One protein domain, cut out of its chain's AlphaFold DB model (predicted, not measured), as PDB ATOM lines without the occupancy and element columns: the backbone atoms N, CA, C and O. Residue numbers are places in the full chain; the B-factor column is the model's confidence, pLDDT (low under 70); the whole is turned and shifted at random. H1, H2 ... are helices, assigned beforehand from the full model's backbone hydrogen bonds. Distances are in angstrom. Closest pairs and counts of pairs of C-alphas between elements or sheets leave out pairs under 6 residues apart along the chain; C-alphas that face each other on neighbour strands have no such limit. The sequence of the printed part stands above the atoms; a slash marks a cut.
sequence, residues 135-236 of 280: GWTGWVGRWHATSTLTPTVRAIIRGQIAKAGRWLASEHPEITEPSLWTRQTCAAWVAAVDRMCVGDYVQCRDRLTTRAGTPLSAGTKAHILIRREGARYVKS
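Overview. This is residues 135 to 236 of the 280 residues of an uncharacterized protein of Pseudonocardiales bacterium (UniProt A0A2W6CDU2). Two helical hairpins, H1 with H2 and H3 with H4, are set nearly crosswise, with long H2 in the middle and short H5 near it. A loop, residues 196 to 217, makes one end. The printed part has 102 residues with five named helices, H1 to H5 in order, and no named strand: all helix, compact, radius of gyration of the C-alphas 13.5 A, spans 38 by 31 by 22 A.

Arrangement. H1, residues 135 to 146, touches H2, residues 151 to 171, at 9 degrees, a shallow tilt, opposite ways; their closest C-alphas, Trp 136 and Gly 165, are 6.5 A apart. H3, residues 183 to 195, touches H4, residues 218 to 225, with residues 190 to 194 alone; the closest C-alphas, Val 193 and Lys 221, are 6.3 A apart. H2 and H4 are close but not clearly touching, about perpendicular at 84 degrees. H5, residues 229 to 235, is apart from H1, H3 and H4. Every O i to N i+4 pair is within hydrogen-bond range in the five helices.

Along the chain. H1, 16.7 A long, begins at C-alpha 135 (165.102, 215.699, 153.871). H2 measures 30.3 A and H3 18.7 A. H5 ends at C-alpha 235 (166.380, 230.501, 161.133).

Size, cuts and confidence. The printed part has no cut. The links H2 to H3 and H3 to H4 are long. Residues under pLDDT 70 include 202 to 213 and 226 to 236.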
ATOM      1  N   GLY A 135     165.503 214.748 152.824       78.81
ATOM      2  CA  GLY A 135     165.102 215.699 153.871       78.81
ATOM      3  C   GLY A 135     164.916 217.123 153.334       78.81
ATOM      4  O   GLY A 135     163.898 217.774 153.594       78.81
ATOM      5  N   TRP A 136     165.842 217.568 152.484       84.19
ATOM      6  CA  TRP A 136     165.796 218.860 151.809       84.19
ATOM      7  C   TRP A 136     164.599 218.980 150.865       84.19
ATOM      8  O   TRP A 136     163.824 219.935 150.952       84.19
ATOM      9  N   THR A 137     164.407 218.010 149.971       81.31
ATOM     10  CA  THR A 137     163.303 218.035 148.996       81.31
ATOM     11  C   THR A 137     161.936 217.986 149.681       81.31
ATOM     12  O   THR A 137     161.036 218.741 149.297       81.31
ATOM     13  N   GLY A 138     161.803 217.193 150.749       79.62
ATOM     14  CA  GLY A 138     160.601 217.135 151.577       79.62
ATOM     15  C   GLY A 138     160.307 218.466 152.269       79.62
ATOM     16  O   GLY A 138     159.164 218.930 152.266       79.62
ATOM     17  N   TRP A 139     161.334 219.134 152.801       85.50
ATOM     18  CA  TRP A 139     161.183 220.471 153.380       85.50
ATOM     19  C   TRP A 139     160.738 221.504 152.337       85.50
ATOM     20  O   TRP A 139     159.791 222.253 152.583       85.50
ATOM     21  N   VAL A 140     161.353 221.512 151.147       83.25
ATOM     22  CA  VAL A 140     160.984 222.444 150.065       83.25
ATOM     23  C   VAL A 140     159.546 222.210 149.601       83.25
ATOM     24  O   VAL A 140     158.826 223.173 149.325       83.25
ATOM     25  N   GLY A 141     159.115 220.948 149.543       80.62
ATOM     26  CA  GLY A 141     157.733 220.575 149.252       80.62
ATOM     27  C   GLY A 141     156.753 221.177 150.260       80.62
ATOM     28  O   GLY A 141     155.813 221.862 149.854       80.62
ATOM     29  N   ARG A 142     157.018 221.006 151.564       80.62
ATOM     30  CA  ARG A 142     156.196 221.594 152.637       80.62
ATOM     31  C   ARG A 142     156.159 223.116 152.553       80.62
ATOM     32  O   ARG A 142     155.076 223.687 152.522       80.62
ATOM     33  N   TRP A 143     157.317 223.764 152.431       85.94
ATOM     34  CA  TRP A 143     157.414 225.221 152.297       85.94
ATOM     35  C   TRP A 143     156.615 225.748 151.089       85.94
ATOM     36  O   TRP A 143     155.900 226.745 151.185       85.94
ATOM     37  N   HIS A 144     156.685 225.063 149.944       81.00
ATOM     38  CA  HIS A 144     155.938 225.444 148.745       81.00
ATOM     39  C   HIS A 144     154.420 225.241 148.898       81.00
ATOM     40  O   HIS A 144     153.649 225.926 148.232       81.00
ATOM     41  N   ALA A 145     153.975 224.308 149.739       78.19
ATOM     42  CA  ALA A 145     152.555 224.105 150.019       78.19
ATOM     43  C   ALA A 145     152.002 225.140 151.012       78.19
ATOM     44  O   ALA A 145     150.868 225.580 150.862       78.19
ATOM     45  N   THR A 146     152.801 225.556 151.998       79.38
ATOM     46  CA  THR A 146     152.350 226.428 153.097       79.38
ATOM     47  C   THR A 146     152.616 227.919 152.874       79.38
ATOM     48  O   THR A 146     152.091 228.757 153.603       79.38
ATOM     49  N   SER A 147     153.424 228.290 151.875       76.00
ATOM     50  CA  SER A 147     153.769 229.690 151.616       76.00
ATOM     51  C   SER A 147     152.613 230.491 150.995       76.00
ATOM     52  O   SER A 147     152.109 230.163 149.916       76.00
ATOM     53  N   THR A 148     152.284 231.623 151.624       82.88
ATOM     54  CA  THR A 148     151.262 232.603 151.196       82.88
ATOM     55  C   THR A 148     151.696 233.499 150.032       82.88
ATOM     56  O   THR A 148     150.942 234.364 149.591       82.88
ATOM     57  N   LEU A 149     152.912 233.311 149.512       75.38
ATOM     58  CA  LEU A 149     153.422 234.074 148.376       75.38
ATOM     59  C   LEU A 149     152.621 233.786 147.104       75.38
ATOM     60  O   LEU A 149     152.003 232.731 146.953       75.38
ATOM     61  N   THR A 150     152.679 234.705 146.138       78.50
ATOM     62  CA  THR A 150     152.030 234.479 144.841       78.50
ATOM     63  C   THR A 150     152.605 233.228 144.161       78.50
ATOM     64  O   THR A 150     153.798 232.936 144.322       78.50
ATOM     65  N   PRO A 151     151.810 232.488 143.362       74.00
ATOM     66  CA  PRO A 151     152.270 231.256 142.716       74.00
ATOM     67  C   PRO A 151     153.572 231.431 141.925       74.00
ATOM     68  O   PRO A 151     154.477 230.602 142.010       74.00
ATOM     69  N   THR A 152     153.703 232.555 141.217       72.06
ATOM     70  CA  THR A 152     154.899 232.901 140.442       72.06
ATOM     71  C   THR A 152     156.121 233.086 141.334       72.06
ATOM     72  O   THR A 152     157.168 232.486 141.084       72.06
ATOM     73  N   VAL A 153     156.001 233.888 142.395       72.62
ATOM     74  CA  VAL A 153     157.103 234.133 143.332       72.62
ATOM     75  C   VAL A 153     157.513 232.827 144.002       72.62
ATOM     76  O   VAL A 153     158.696 232.491 144.015       72.62
ATOM     77  N   ARG A 154     156.541 232.043 144.466       77.50
ATOM     78  CA  ARG A 154     156.759 230.767 145.145       77.50
ATOM     79  C   ARG A 154     157.478 229.736 144.271       77.50
ATOM     80  O   ARG A 154     158.431 229.108 144.730       77.50
ATOM     81  N   ALA A 155     157.102 229.625 142.997       76.00
ATOM     82  CA  ALA A 155     157.776 228.748 142.039       76.00
ATOM     83  C   ALA A 155     159.227 229.183 141.762       76.00
ATOM     84  O   ALA A 155     160.114 228.337 141.631       76.00
ATOM     85  N   ILE A 156     159.486 230.495 141.700       72.19
ATOM     86  CA  ILE A 156     160.846 231.024 141.535       72.19
ATOM     87  C   ILE A 156     161.700 230.675 142.758       72.19
ATOM     88  O   ILE A 156     162.800 230.158 142.589       72.19
ATOM     89  N   ILE A 157     161.195 230.906 143.977       76.62
ATOM     90  CA  ILE A 157     161.915 230.568 145.220       76.62
ATOM     91  C   ILE A 157     162.226 229.086 145.286       76.62
ATOM     92  O   ILE A 157     163.373 228.725 145.517       76.62
ATOM     93  N   ARG A 158     161.226 228.232 145.046       82.12
ATOM     94  CA  ARG A 158     161.413 226.780 145.050       82.12
ATOM     95  C   ARG A 158     162.548 226.360 144.124       82.12
ATOM     96  O   ARG A 158     163.363 225.535 144.517       82.12
ATOM     97  N   GLY A 159     162.648 226.964 142.938       78.81
ATOM     98  CA  GLY A 159     163.767 226.730 142.025       78.81
ATOM     99  C   GLY A 159     165.131 227.093 142.624       78.81
ATOM    100  O   GLY A 159     166.080 226.326 142.464       78.81
ATOM    101  N   GLN A 160     165.227 228.214 143.348       79.50
ATOM    102  CA  GLN A 160     166.475 228.636 143.998       79.50
ATOM    103  C   GLN A 160     166.839 227.761 145.200       79.50
ATOM    104  O   GLN A 160     167.992 227.364 145.333       79.50
ATOM    105  N   ILE A 161     165.866 227.387 146.035       82.38
ATOM    106  CA  ILE A 161     166.118 226.495 147.176       82.38
ATOM    107  C   ILE A 161     166.483 225.083 146.688       82.38
ATOM    108  O   ILE A 161     167.366 224.439 147.246       82.38
ATOM    109  N   ALA A 162     165.870 224.609 145.599       83.56
ATOM    110  CA  ALA A 162     166.253 223.355 144.954       83.56
ATOM    111  C   ALA A 162     167.685 223.400 144.394       83.56
ATOM    112  O   ALA A 162     168.407 222.410 144.464       83.56
ATOM    113  N   LYS A 163     168.104 224.547 143.843       82.69
ATOM    114  CA  LYS A 163     169.478 224.762 143.375       82.69
ATOM    115  C   LYS A 163     170.475 224.700 144.536       82.69
ATOM    116  O   LYS A 163     171.470 223.995 144.421       82.69
ATOM    117  N   ALA A 164     170.174 225.365 145.651       85.12
ATOM    118  CA  ALA A 164     170.996 225.290 146.853       85.12
ATOM    119  C   ALA A 164     171.090 223.851 147.397       85.12
ATOM    120  O   ALA A 164     172.176 223.399 147.731       85.12
ATOM    121  N   GLY A 165     169.986 223.097 147.390       84.19
ATOM    122  CA  GLY A 165     169.985 221.687 147.797       84.19
ATOM    123  C   GLY A 165     170.865 220.781 146.931       84.19
ATOM    124  O   GLY A 165     171.501 219.875 147.456       84.19
ATOM    125  N   ARG A 166     170.938 221.032 145.616       85.44
ATOM    126  CA  ARG A 166     171.849 220.306 144.711       85.44
ATOM    127  C   ARG A 166     173.316 220.650 144.942       85.44
ATOM    128  O   ARG A 166     174.172 219.777 144.857       85.44
ATOM    129  N   TRP A 167     173.598 221.916 145.232       87.88
ATOM    130  CA  TRP A 167     174.941 222.336 145.624       87.88
ATOM    131  C   TRP A 167     175.364 221.698 146.953       87.88
ATOM    132  O   TRP A 167     176.467 221.182 147.057       87.88
ATOM    133  N   LEU A 168     174.473 221.629 147.944       87.06
ATOM    134  CA  LEU A 168     174.773 220.924 149.195       87.06
ATOM    135  C   LEU A 168     175.032 219.442 148.964       87.06
ATOM    136  O   LEU A 168     176.015 218.921 149.458       87.06
ATOM    137  N   ALA A 169     174.220 218.772 148.150       86.12
ATOM    138  CA  ALA A 169     174.432 217.357 147.863       86.12
ATOM    139  C   ALA A 169     175.780 217.049 147.175       86.12
ATOM    140  O   ALA A 169     176.204 215.899 147.197       86.12
ATOM    141  N   SER A 170     176.431 218.043 146.561       86.69
ATOM    142  CA  SER A 170     177.741 217.886 145.909       86.69
ATOM    143  C   SER A 170     178.904 218.321 146.798       86.69
ATOM    144  O   SER A 170     179.881 217.591 146.892       86.69
ATOM    145  N   GLU A 171     178.797 219.470 147.467       84.88
ATOM    146  CA  GLU A 171     179.912 220.079 148.214       84.88
ATOM    147  C   GLU A 171     179.836 219.854 149.734       84.88
ATOM    148  O   GLU A 171     180.844 219.963 150.427       84.88
ATOM    149  N   HIS A 172     178.643 219.568 150.263       85.50
ATOM    150  CA  HIS A 172     178.354 219.412 151.695       85.50
ATOM    151  C   HIS A 172     177.301 218.309 151.939       85.50
ATOM    152  O   HIS A 172     176.200 218.603 152.430       85.50
ATOM    153  N   PRO A 173     177.568 217.049 151.537       87.81
ATOM    154  CA  PRO A 173     176.584 215.964 151.576       87.81
ATOM    155  C   PRO A 173     176.060 215.654 152.989       87.81
ATOM    156  O   PRO A 173     174.963 215.113 153.133       87.81
ATOM    157  N   GLU A 174     176.798 216.039 154.033       86.88
ATOM    158  CA  GLU A 174     176.388 215.965 155.436       86.88
ATOM    159  C   GLU A 174     175.174 216.855 155.764       86.88
ATOM    160  O   GLU A 174     174.431 216.593 156.712       86.88
ATOM    161  N   ILE A 175     174.921 217.893 154.962       83.00
ATOM    162  CA  ILE A 175     173.829 218.847 155.159       83.00
ATOM    163  C   ILE A 175     172.608 218.390 154.361       83.00
ATOM    164  O   ILE A 175     172.351 218.812 153.232       83.00
ATOM    165  N   THR A 176     171.813 217.526 154.984       82.75
ATOM    166  CA  THR A 176     170.646 216.900 154.343       82.75
ATOM    167  C   THR A 176     169.336 217.664 154.544       82.75
ATOM    168  O   THR A 176     168.350 217.385 153.855       82.75
ATOM    169  N   GLU A 177     169.312 218.654 155.438       79.56
ATOM    170  CA  GLU A 177     168.138 219.468 155.760       79.56
ATOM    171  C   GLU A 177     168.499 220.943 156.042       79.56
ATOM    172  O   GLU A 177     169.623 221.244 156.452       79.56
ATOM    173  N   PRO A 178     167.563 221.894 155.854       78.62
ATOM    174  CA  PRO A 178     167.854 223.323 156.022       78.62
ATOM    175  C   PRO A 178     168.245 223.761 157.436       78.62
ATOM    176  O   PRO A 178     168.937 224.763 157.583       78.62
ATOM    177  N   SER A 179     167.826 223.037 158.474       77.62
ATOM    178  CA  SER A 179     168.193 223.300 159.877       77.62
ATOM    179  C   SER A 179     169.695 223.176 160.130       77.62
ATOM    180  O   SER A 179     170.220 223.864 161.003       77.62
ATOM    181  N   LEU A 180     170.391 222.353 159.342       77.94
ATOM    182  CA  LEU A 180     171.830 222.120 159.459       77.94
ATOM    183  C   LEU A 180     172.672 223.245 158.826       77.94
ATOM    184  O   LEU A 180     173.898 223.224 158.905       77.94
ATOM    185  N   TRP A 181     172.046 224.262 158.217       79.06
ATOM    186  CA  TRP A 181     172.775 225.403 157.664       79.06
ATOM    187  C   TRP A 181     173.413 226.286 158.731       79.06
ATOM    188  O   TRP A 181     172.776 227.092 159.420       79.06
ATOM    189  N   THR A 182     174.737 226.219 158.773       79.56
ATOM    190  CA  THR A 182     175.558 227.084 159.610       79.56
ATOM    191  C   THR A 182     175.854 228.417 158.918       79.56
ATOM    192  O   THR A 182     175.635 228.612 157.720       79.56
ATOM    193  N   ARG A 183     176.389 229.381 159.679       73.62
ATOM    194  CA  ARG A 183     176.880 230.646 159.104       73.62
ATOM    195  C   ARG A 183     178.024 230.408 158.107       73.62
ATOM    196  O   ARG A 183     178.101 231.130 157.117       73.62
ATOM    197  N   GLN A 184     178.863 229.404 158.356       77.12
ATOM    198  CA  GLN A 184     179.969 229.020 157.482       77.12
ATOM    199  C   GLN A 184     179.456 228.466 156.152       77.12
ATOM    200  O   GLN A 184     179.869 228.948 155.101       77.12
ATOM    201  N   THR A 185     178.476 227.560 156.179       76.38
ATOM    202  CA  THR A 185     177.844 227.039 154.957       76.38
ATOM    203  C   THR A 185     177.164 228.153 154.160       76.38
ATOM    204  O   THR A 185     177.256 228.187 152.937       76.38
ATOM    205  N   CYS A 186     176.536 229.128 154.828       77.94
ATOM    206  CA  CYS A 186     175.984 230.298 154.142       77.94
ATOM    207  C   CYS A 186     177.063 231.131 153.429       77.94
ATOM    208  O   CYS A 186     176.813 231.632 152.335       77.94
ATOM    209  N   ALA A 187     178.240 231.305 154.035       77.25
ATOM    210  CA  ALA A 187     179.352 232.014 153.402       77.25
ATOM    211  C   ALA A 187     179.910 231.224 152.207       77.25
ATOM    212  O   ALA A 187     180.122 231.801 151.140       77.25
ATOM    213  N   ALA A 188     180.053 229.903 152.353       79.25
ATOM    214  CA  ALA A 188     180.447 229.005 151.270       79.25
ATOM    215  C   ALA A 188     179.451 229.054 150.100       79.25
ATOM    216  O   ALA A 188     179.865 229.157 148.949       79.25
ATOM    217  N   TRP A 189     178.145 229.099 150.385       84.44
ATOM    218  CA  TRP A 189     177.110 229.253 149.361       84.44
ATOM    219  C   TRP A 189     177.222 230.582 148.612       84.44
ATOM    220  O   TRP A 189     177.118 230.611 147.389       84.44
ATOM    221  N   VAL A 190     177.455 231.692 149.320       81.94
ATOM    222  CA  VAL A 190     177.651 233.006 148.683       81.94
ATOM    223  C   VAL A 190     178.861 232.975 147.749       81.94
ATOM    224  O   VAL A 190     178.751 233.415 146.606       81.94
ATOM    225  N   ALA A 191     179.980 232.401 148.199       83.00
ATOM    226  CA  ALA A 191     181.175 232.235 147.376       83.00
ATOM    227  C   ALA A 191     180.931 231.305 146.173       83.00
ATOM    228  O   ALA A 191     181.406 231.575 145.072       83.00
ATOM    229  N   ALA A 192     180.148 230.239 146.358       84.62
ATOM    230  CA  ALA A 192     179.756 229.338 145.281       84.62
ATOM    231  C   ALA A 192     178.889 230.052 144.236       84.62
ATOM    232  O   ALA A 192     179.161 229.929 143.049       84.62
ATOM    233  N   VAL A 193     177.895 230.846 144.651       80.19
ATOM    234  CA  VAL A 193     177.055 231.647 143.740       80.19
ATOM    235  C   VAL A 193     177.872 232.692 142.991       80.19
ATOM    236  O   VAL A 193     177.592 232.957 141.821       80.19
ATOM    237  N   ASP A 194     178.882 233.274 143.632       81.75
ATOM    238  CA  ASP A 194     179.755 234.234 142.969       81.75
ATOM    239  C   ASP A 194     180.600 233.592 141.856       81.75
ATOM    240  O   ASP A 194     180.729 234.161 140.771       81.75
ATOM    241  N   ARG A 195     181.087 232.367 142.068       85.38
ATOM    242  CA  ARG A 195     181.843 231.606 141.058       85.38
ATOM    243  C   ARG A 195     180.970 230.829 140.066       85.38
ATOM    244  O   ARG A 195     181.498 230.239 139.132       85.38
ATOM    245  N   MET A 196     179.654 230.811 140.264       84.06
ATOM    246  CA  MET A 196     178.736 229.953 139.516       84.06
ATOM    247  C   MET A 196     178.587 230.383 138.052       84.06
ATOM    248  O   MET A 196     178.436 231.572 137.738       84.06
ATOM    249  N   CYS A 197     178.500 229.392 137.172       79.62
ATOM    250  CA  CYS A 197     178.191 229.547 135.762       79.62
ATOM    251  C   CYS A 197     176.729 229.193 135.444       79.62
ATOM    252  O   CYS A 197     175.997 228.526 136.188       79.62
ATOM    253  N   VAL A 198     176.257 229.671 134.296       72.25
ATOM    254  CA  VAL A 198     174.960 229.290 133.741       72.25
ATOM    255  C   VAL A 198     174.971 227.782 133.478       72.25
ATOM    256  O   VAL A 198     175.792 227.282 132.716       72.25
ATOM    257  N   GLY A 199     174.027 227.061 134.084       66.00
ATOM    258  CA  GLY A 199     173.929 225.599 133.977       66.00
ATOM    259  C   GLY A 199     174.365 224.845 135.228       66.00
ATOM    260  O   GLY A 199     173.999 223.681 135.370       66.00
ATOM    261  N   ASP A 200     175.021 225.506 136.174       71.69
ATOM    262  CA  ASP A 200     175.430 224.849 137.412       71.69
ATOM    263  C   ASP A 200     174.233 224.638 138.342       71.69
ATOM    264  O   ASP A 200     173.394 225.535 138.549       71.69
ATOM    265  N   TYR A 201     174.159 223.429 138.906       72.25
ATOM    266  CA  TYR A 201     173.154 223.004 139.885       72.25
ATOM    267  C   TYR A 201     171.701 223.259 139.434       72.25
ATOM    268  O   TYR A 201     170.802 223.518 140.247       72.25
ATOM    269  N   VAL A 202     171.428 223.198 138.125       69.12
ATOM    270  CA  VAL A 202     170.069 223.226 137.555       69.12
ATOM    271  C   VAL A 202     169.651 221.831 137.105       69.12
ATOM    272  O   VAL A 202     170.463 221.053 136.625       69.12
ATOM    273  N   GLN A 203     168.362 221.529 137.245       65.25
ATOM    274  CA  GLN A 203     167.821 220.214 136.897       65.25
ATOM    275  C   GLN A 203     167.566 220.033 135.392       65.25
ATOM    276  O   GLN A 203     167.657 218.919 134.899       65.25
ATOM    277  N   CYS A 204     167.263 221.107 134.655       56.22
ATOM    278  CA  CYS A 204     167.039 221.049 133.207       56.22
ATOM    279  C   CYS A 204     168.048 221.955 132.501       56.22
ATOM    280  O   CYS A 204     168.062 223.165 132.746       56.22
ATOM    281  N   ARG A 205     168.878 221.368 131.630       52.31
ATOM    282  CA  ARG A 205     169.911 222.074 130.852       52.31
ATOM    283  C   ARG A 205     169.507 222.310 129.394       52.31
ATOM    284  O   ARG A 205     170.155 223.108 128.728       52.31
ATOM    285  N   ASP A 206     168.397 221.721 128.949       41.88
ATOM    286  CA  ASP A 206     167.948 221.668 127.547       41.88
ATOM    287  C   ASP A 206     167.794 223.044 126.876       41.88
ATOM    288  O   ASP A 206     167.888 223.163 125.662       41.88
ATOM    289  N   ARG A 207     167.602 224.110 127.667       47.53
ATOM    290  CA  ARG A 207     167.453 225.501 127.190       47.53
ATOM    291  C   ARG A 207     168.686 226.384 127.399       47.53
ATOM    292  O   ARG A 207     168.604 227.598 127.238       47.53
ATOM    293  N   LEU A 208     169.806 225.817 127.846       55.06
ATOM    294  CA  LEU A 208     171.009 226.573 128.222       55.06
ATOM    295  C   LEU A 208     172.138 226.469 127.193       55.06
ATOM    296  O   LEU A 208     173.199 227.033 127.429       55.06
ATOM    297  N   THR A 209     171.908 225.800 126.062       52.84
ATOM    298  CA  THR A 209     172.936 225.394 125.087       52.84
ATOM    299  C   THR A 209     173.878 226.523 124.663       52.84
ATOM    300  O   THR A 209     175.083 226.321 124.649       52.84
ATOM    301  N   THR A 210     173.374 227.734 124.412       57.00
ATOM    302  CA  THR A 210     174.210 228.860 123.946       57.00
ATOM    303  C   THR A 210     174.953 229.600 125.064       57.00
ATOM    304  O   THR A 210     175.912 230.313 124.797       57.00
ATOM    305  N   ARG A 211     174.502 229.497 126.322       56.75
ATOM    306  CA  ARG A 211     175.046 230.285 127.453       56.75
ATOM    307  C   ARG A 211     175.686 229.438 128.544       56.75
ATOM    308  O   ARG A 211     176.226 230.008 129.492       56.75
ATOM    309  N   ALA A 212     175.590 228.117 128.453       64.88
ATOM    310  CA  ALA A 212     176.147 227.203 129.434       64.88
ATOM    311  C   ALA A 212     177.649 227.465 129.629       64.88
ATOM    312  O   ALA A 212     178.369 227.699 128.665       64.88
ATOM    313  N   GLY A 213     178.106 227.472 130.882       68.38
ATOM    314  CA  GLY A 213     179.511 227.723 131.224       68.38
ATOM    315  C   GLY A 213     179.916 229.200 131.304       68.38
ATOM    316  O   GLY A 213     180.988 229.493 131.822       68.38
ATOM    317  N   THR A 214     179.067 230.147 130.883       78.38
ATOM    318  CA  THR A 214     179.333 231.580 131.116       78.38
ATOM    319  C   THR A 214     179.031 231.971 132.567       78.38
ATOM    320  O   THR A 214     178.054 231.459 133.128       78.38
ATOM    321  N   PRO A 215     179.797 232.891 133.184       83.31
ATOM    322  CA  PRO A 215     179.506 233.368 134.533       83.31
ATOM    323  C   PRO A 215     178.089 233.935 134.659       83.31
ATOM    324  O   PRO A 215     177.563 234.585 133.747       83.31
ATOM    325  N   LEU A 216     177.450 233.715 135.810       78.38
ATOM    326  CA  LEU A 216     176.153 234.330 136.086       78.38
ATOM    327  C   LEU A 216     176.257 235.862 136.086       78.38
ATOM    328  O   LEU A 216     177.171 236.444 136.671       78.38
ATOM    329  N   SER A 217     175.258 236.534 135.503       76.94
ATOM    330  CA  SER A 217     175.172 237.996 135.579       76.94
ATOM    331  C   SER A 217     174.948 238.465 137.019       76.94
ATOM    332  O   SER A 217     174.285 237.778 137.804       76.94
ATOM    333  N   ALA A 218     175.414 239.673 137.350       73.31
ATOM    334  CA  ALA A 218     175.243 240.269 138.679       73.31
ATOM    335  C   ALA A 218     173.771 240.285 139.136       73.31
ATOM    336  O   ALA A 218     173.468 239.898 140.261       73.31
ATOM    337  N   GLY A 219     172.833 240.616 138.239       69.38
ATOM    338  CA  GLY A 219     171.397 240.563 138.532       69.38
ATOM    339  C   GLY A 219     170.870 239.150 138.814       69.38
ATOM    340  O   GLY A 219     169.975 238.977 139.638       69.38
ATOM    341  N   THR A 220     171.445 238.117 138.189       69.62
ATOM    342  CA  THR A 220     171.075 236.718 138.454       69.62
ATOM    343  C   THR A 220     171.627 236.249 139.795       69.62
ATOM    344  O   THR A 220     170.884 235.659 140.578       69.62
ATOM    345  N   LYS A 221     172.896 236.567 140.095       76.19
ATOM    346  CA  LYS A 221     173.508 236.332 141.412       76.19
ATOM    347  C   LYS A 221     172.684 237.005 142.508       76.19
ATOM    348  O   LYS A 221     172.283 236.357 143.470       76.19
ATOM    349  N   ALA A 222     172.323 238.270 142.299       70.38
ATOM    350  CA  ALA A 222     171.435 239.011 143.177       70.38
ATOM    351  C   ALA A 222     170.085 238.301 143.322       70.38
ATOM    352  O   ALA A 222     169.666 238.069 144.437       70.38
ATOM    353  N   HIS A 223     169.428 237.840 142.259       67.31
ATOM    354  CA  HIS A 223     168.149 237.124 142.387       67.31
ATOM    355  C   HIS A 223     168.253 235.810 143.189       67.31
ATOM    356  O   HIS A 223     167.308 235.429 143.883       67.31
ATOM    357  N   ILE A 224     169.391 235.117 143.102       72.25
ATOM    358  CA  ILE A 224     169.677 233.902 143.876       72.25
ATOM    359  C   ILE A 224     169.915 234.245 145.358       72.25
ATOM    360  O   ILE A 224     169.429 233.529 146.231       72.25
ATOM    361  N   LEU A 225     170.617 235.350 145.647       70.19
ATOM    362  CA  LEU A 225     171.039 235.749 146.998       70.19
ATOM    363  C   LEU A 225     170.040 236.659 147.745       70.19
ATOM    364  O   LEU A 225     169.877 236.526 148.957       70.19
ATOM    365  N   ILE A 226     169.372 237.586 147.048       45.97
ATOM    366  CA  ILE A 226     168.509 238.659 147.590       45.97
ATOM    367  C   ILE A 226     167.284 238.094 148.283       45.97
ATOM    368  O   ILE A 226     166.767 238.710 149.213       45.97
ATOM    369  N   ARG A 227     166.836 236.890 147.925       50.09
ATOM    370  CA  ARG A 227     165.648 236.308 148.545       50.09
ATOM    371  C   ARG A 227     165.941 235.585 149.861       50.09
ATOM    372  O   ARG A 227     165.505 234.463 150.113       50.09
ATOM    373  N   ARG A 228     166.650 236.304 150.731       41.66
ATOM    374  CA  ARG A 228     166.966 235.989 152.128       41.66
ATOM    375  C   ARG A 228     165.740 235.787 153.024       41.66
ATOM    376  O   ARG A 228     165.905 235.290 154.132       41.66
ATOM    377  N   GLU A 229     164.522 236.103 152.586       38.34
ATOM    378  CA  GLU A 229     163.300 235.844 153.367       38.34
ATOM    379  C   GLU A 229     162.979 234.353 153.517       38.34
ATOM    380  O   GLU A 229     162.497 233.953 154.570       38.34
ATOM    381  N   GLY A 230     163.351 233.505 152.550       40.34
ATOM    382  CA  GLY A 230     163.256 232.047 152.714       40.34
ATOM    383  C   GLY A 230     164.253 231.500 153.745       40.34
ATOM    384  O   GLY A 230     163.932 230.582 154.487       40.34
ATOM    385  N   ALA A 231     165.439 232.109 153.852       39.91
ATOM    386  CA  ALA A 231     166.476 231.714 154.809       39.91
ATOM    387  C   ALA A 231     166.271 232.326 156.211       39.91
ATOM    388  O   ALA A 231     166.610 231.695 157.211       39.91
ATOM    389  N   ARG A 232     165.648 233.512 156.322       39.66
ATOM    390  CA  ARG A 232     165.098 234.000 157.601       39.66
ATOM    391  C   ARG A 232     164.005 233.058 158.108       39.66
ATOM    392  O   ARG A 232     164.026 232.750 159.288       39.66
ATOM    393  N   TYR A 233     163.164 232.513 157.228       40.22
ATOM    394  CA  TYR A 233     162.169 231.480 157.562       40.22
ATOM    395  C   TYR A 233     162.796 230.164 158.066       40.22
ATOM    396  O   TYR A 233     162.201 229.470 158.882       40.22
ATOM    397  N   VAL A 234     164.017 229.837 157.619       42.47
ATOM    398  CA  VAL A 234     164.803 228.675 158.086       42.47
ATOM    399  C   VAL A 234     165.447 228.916 159.461       42.47
ATOM    400  O   VAL A 234     165.644 227.963 160.207       42.47
ATOM    401  N   LYS A 235     165.742 230.170 159.840       38.88
ATOM    402  CA  LYS A 235     166.380 230.501 161.133       38.88
ATOM    403  C   LYS A 235     165.459 231.101 162.199       38.88
ATOM    404  O   LYS A 235     165.795 231.037 163.379       38.88
ATOM    405  N   SER A 236     164.312 231.683 161.852       33.62
ATOM    406  CA  SER A 236     163.405 232.274 162.840       33.62
ATOM    407  C   SER A 236     162.430 231.222 163.365       33.62
ATOM    408  O   SER A 236     161.397 231.010 162.747       33.62
TER     409      SER A 236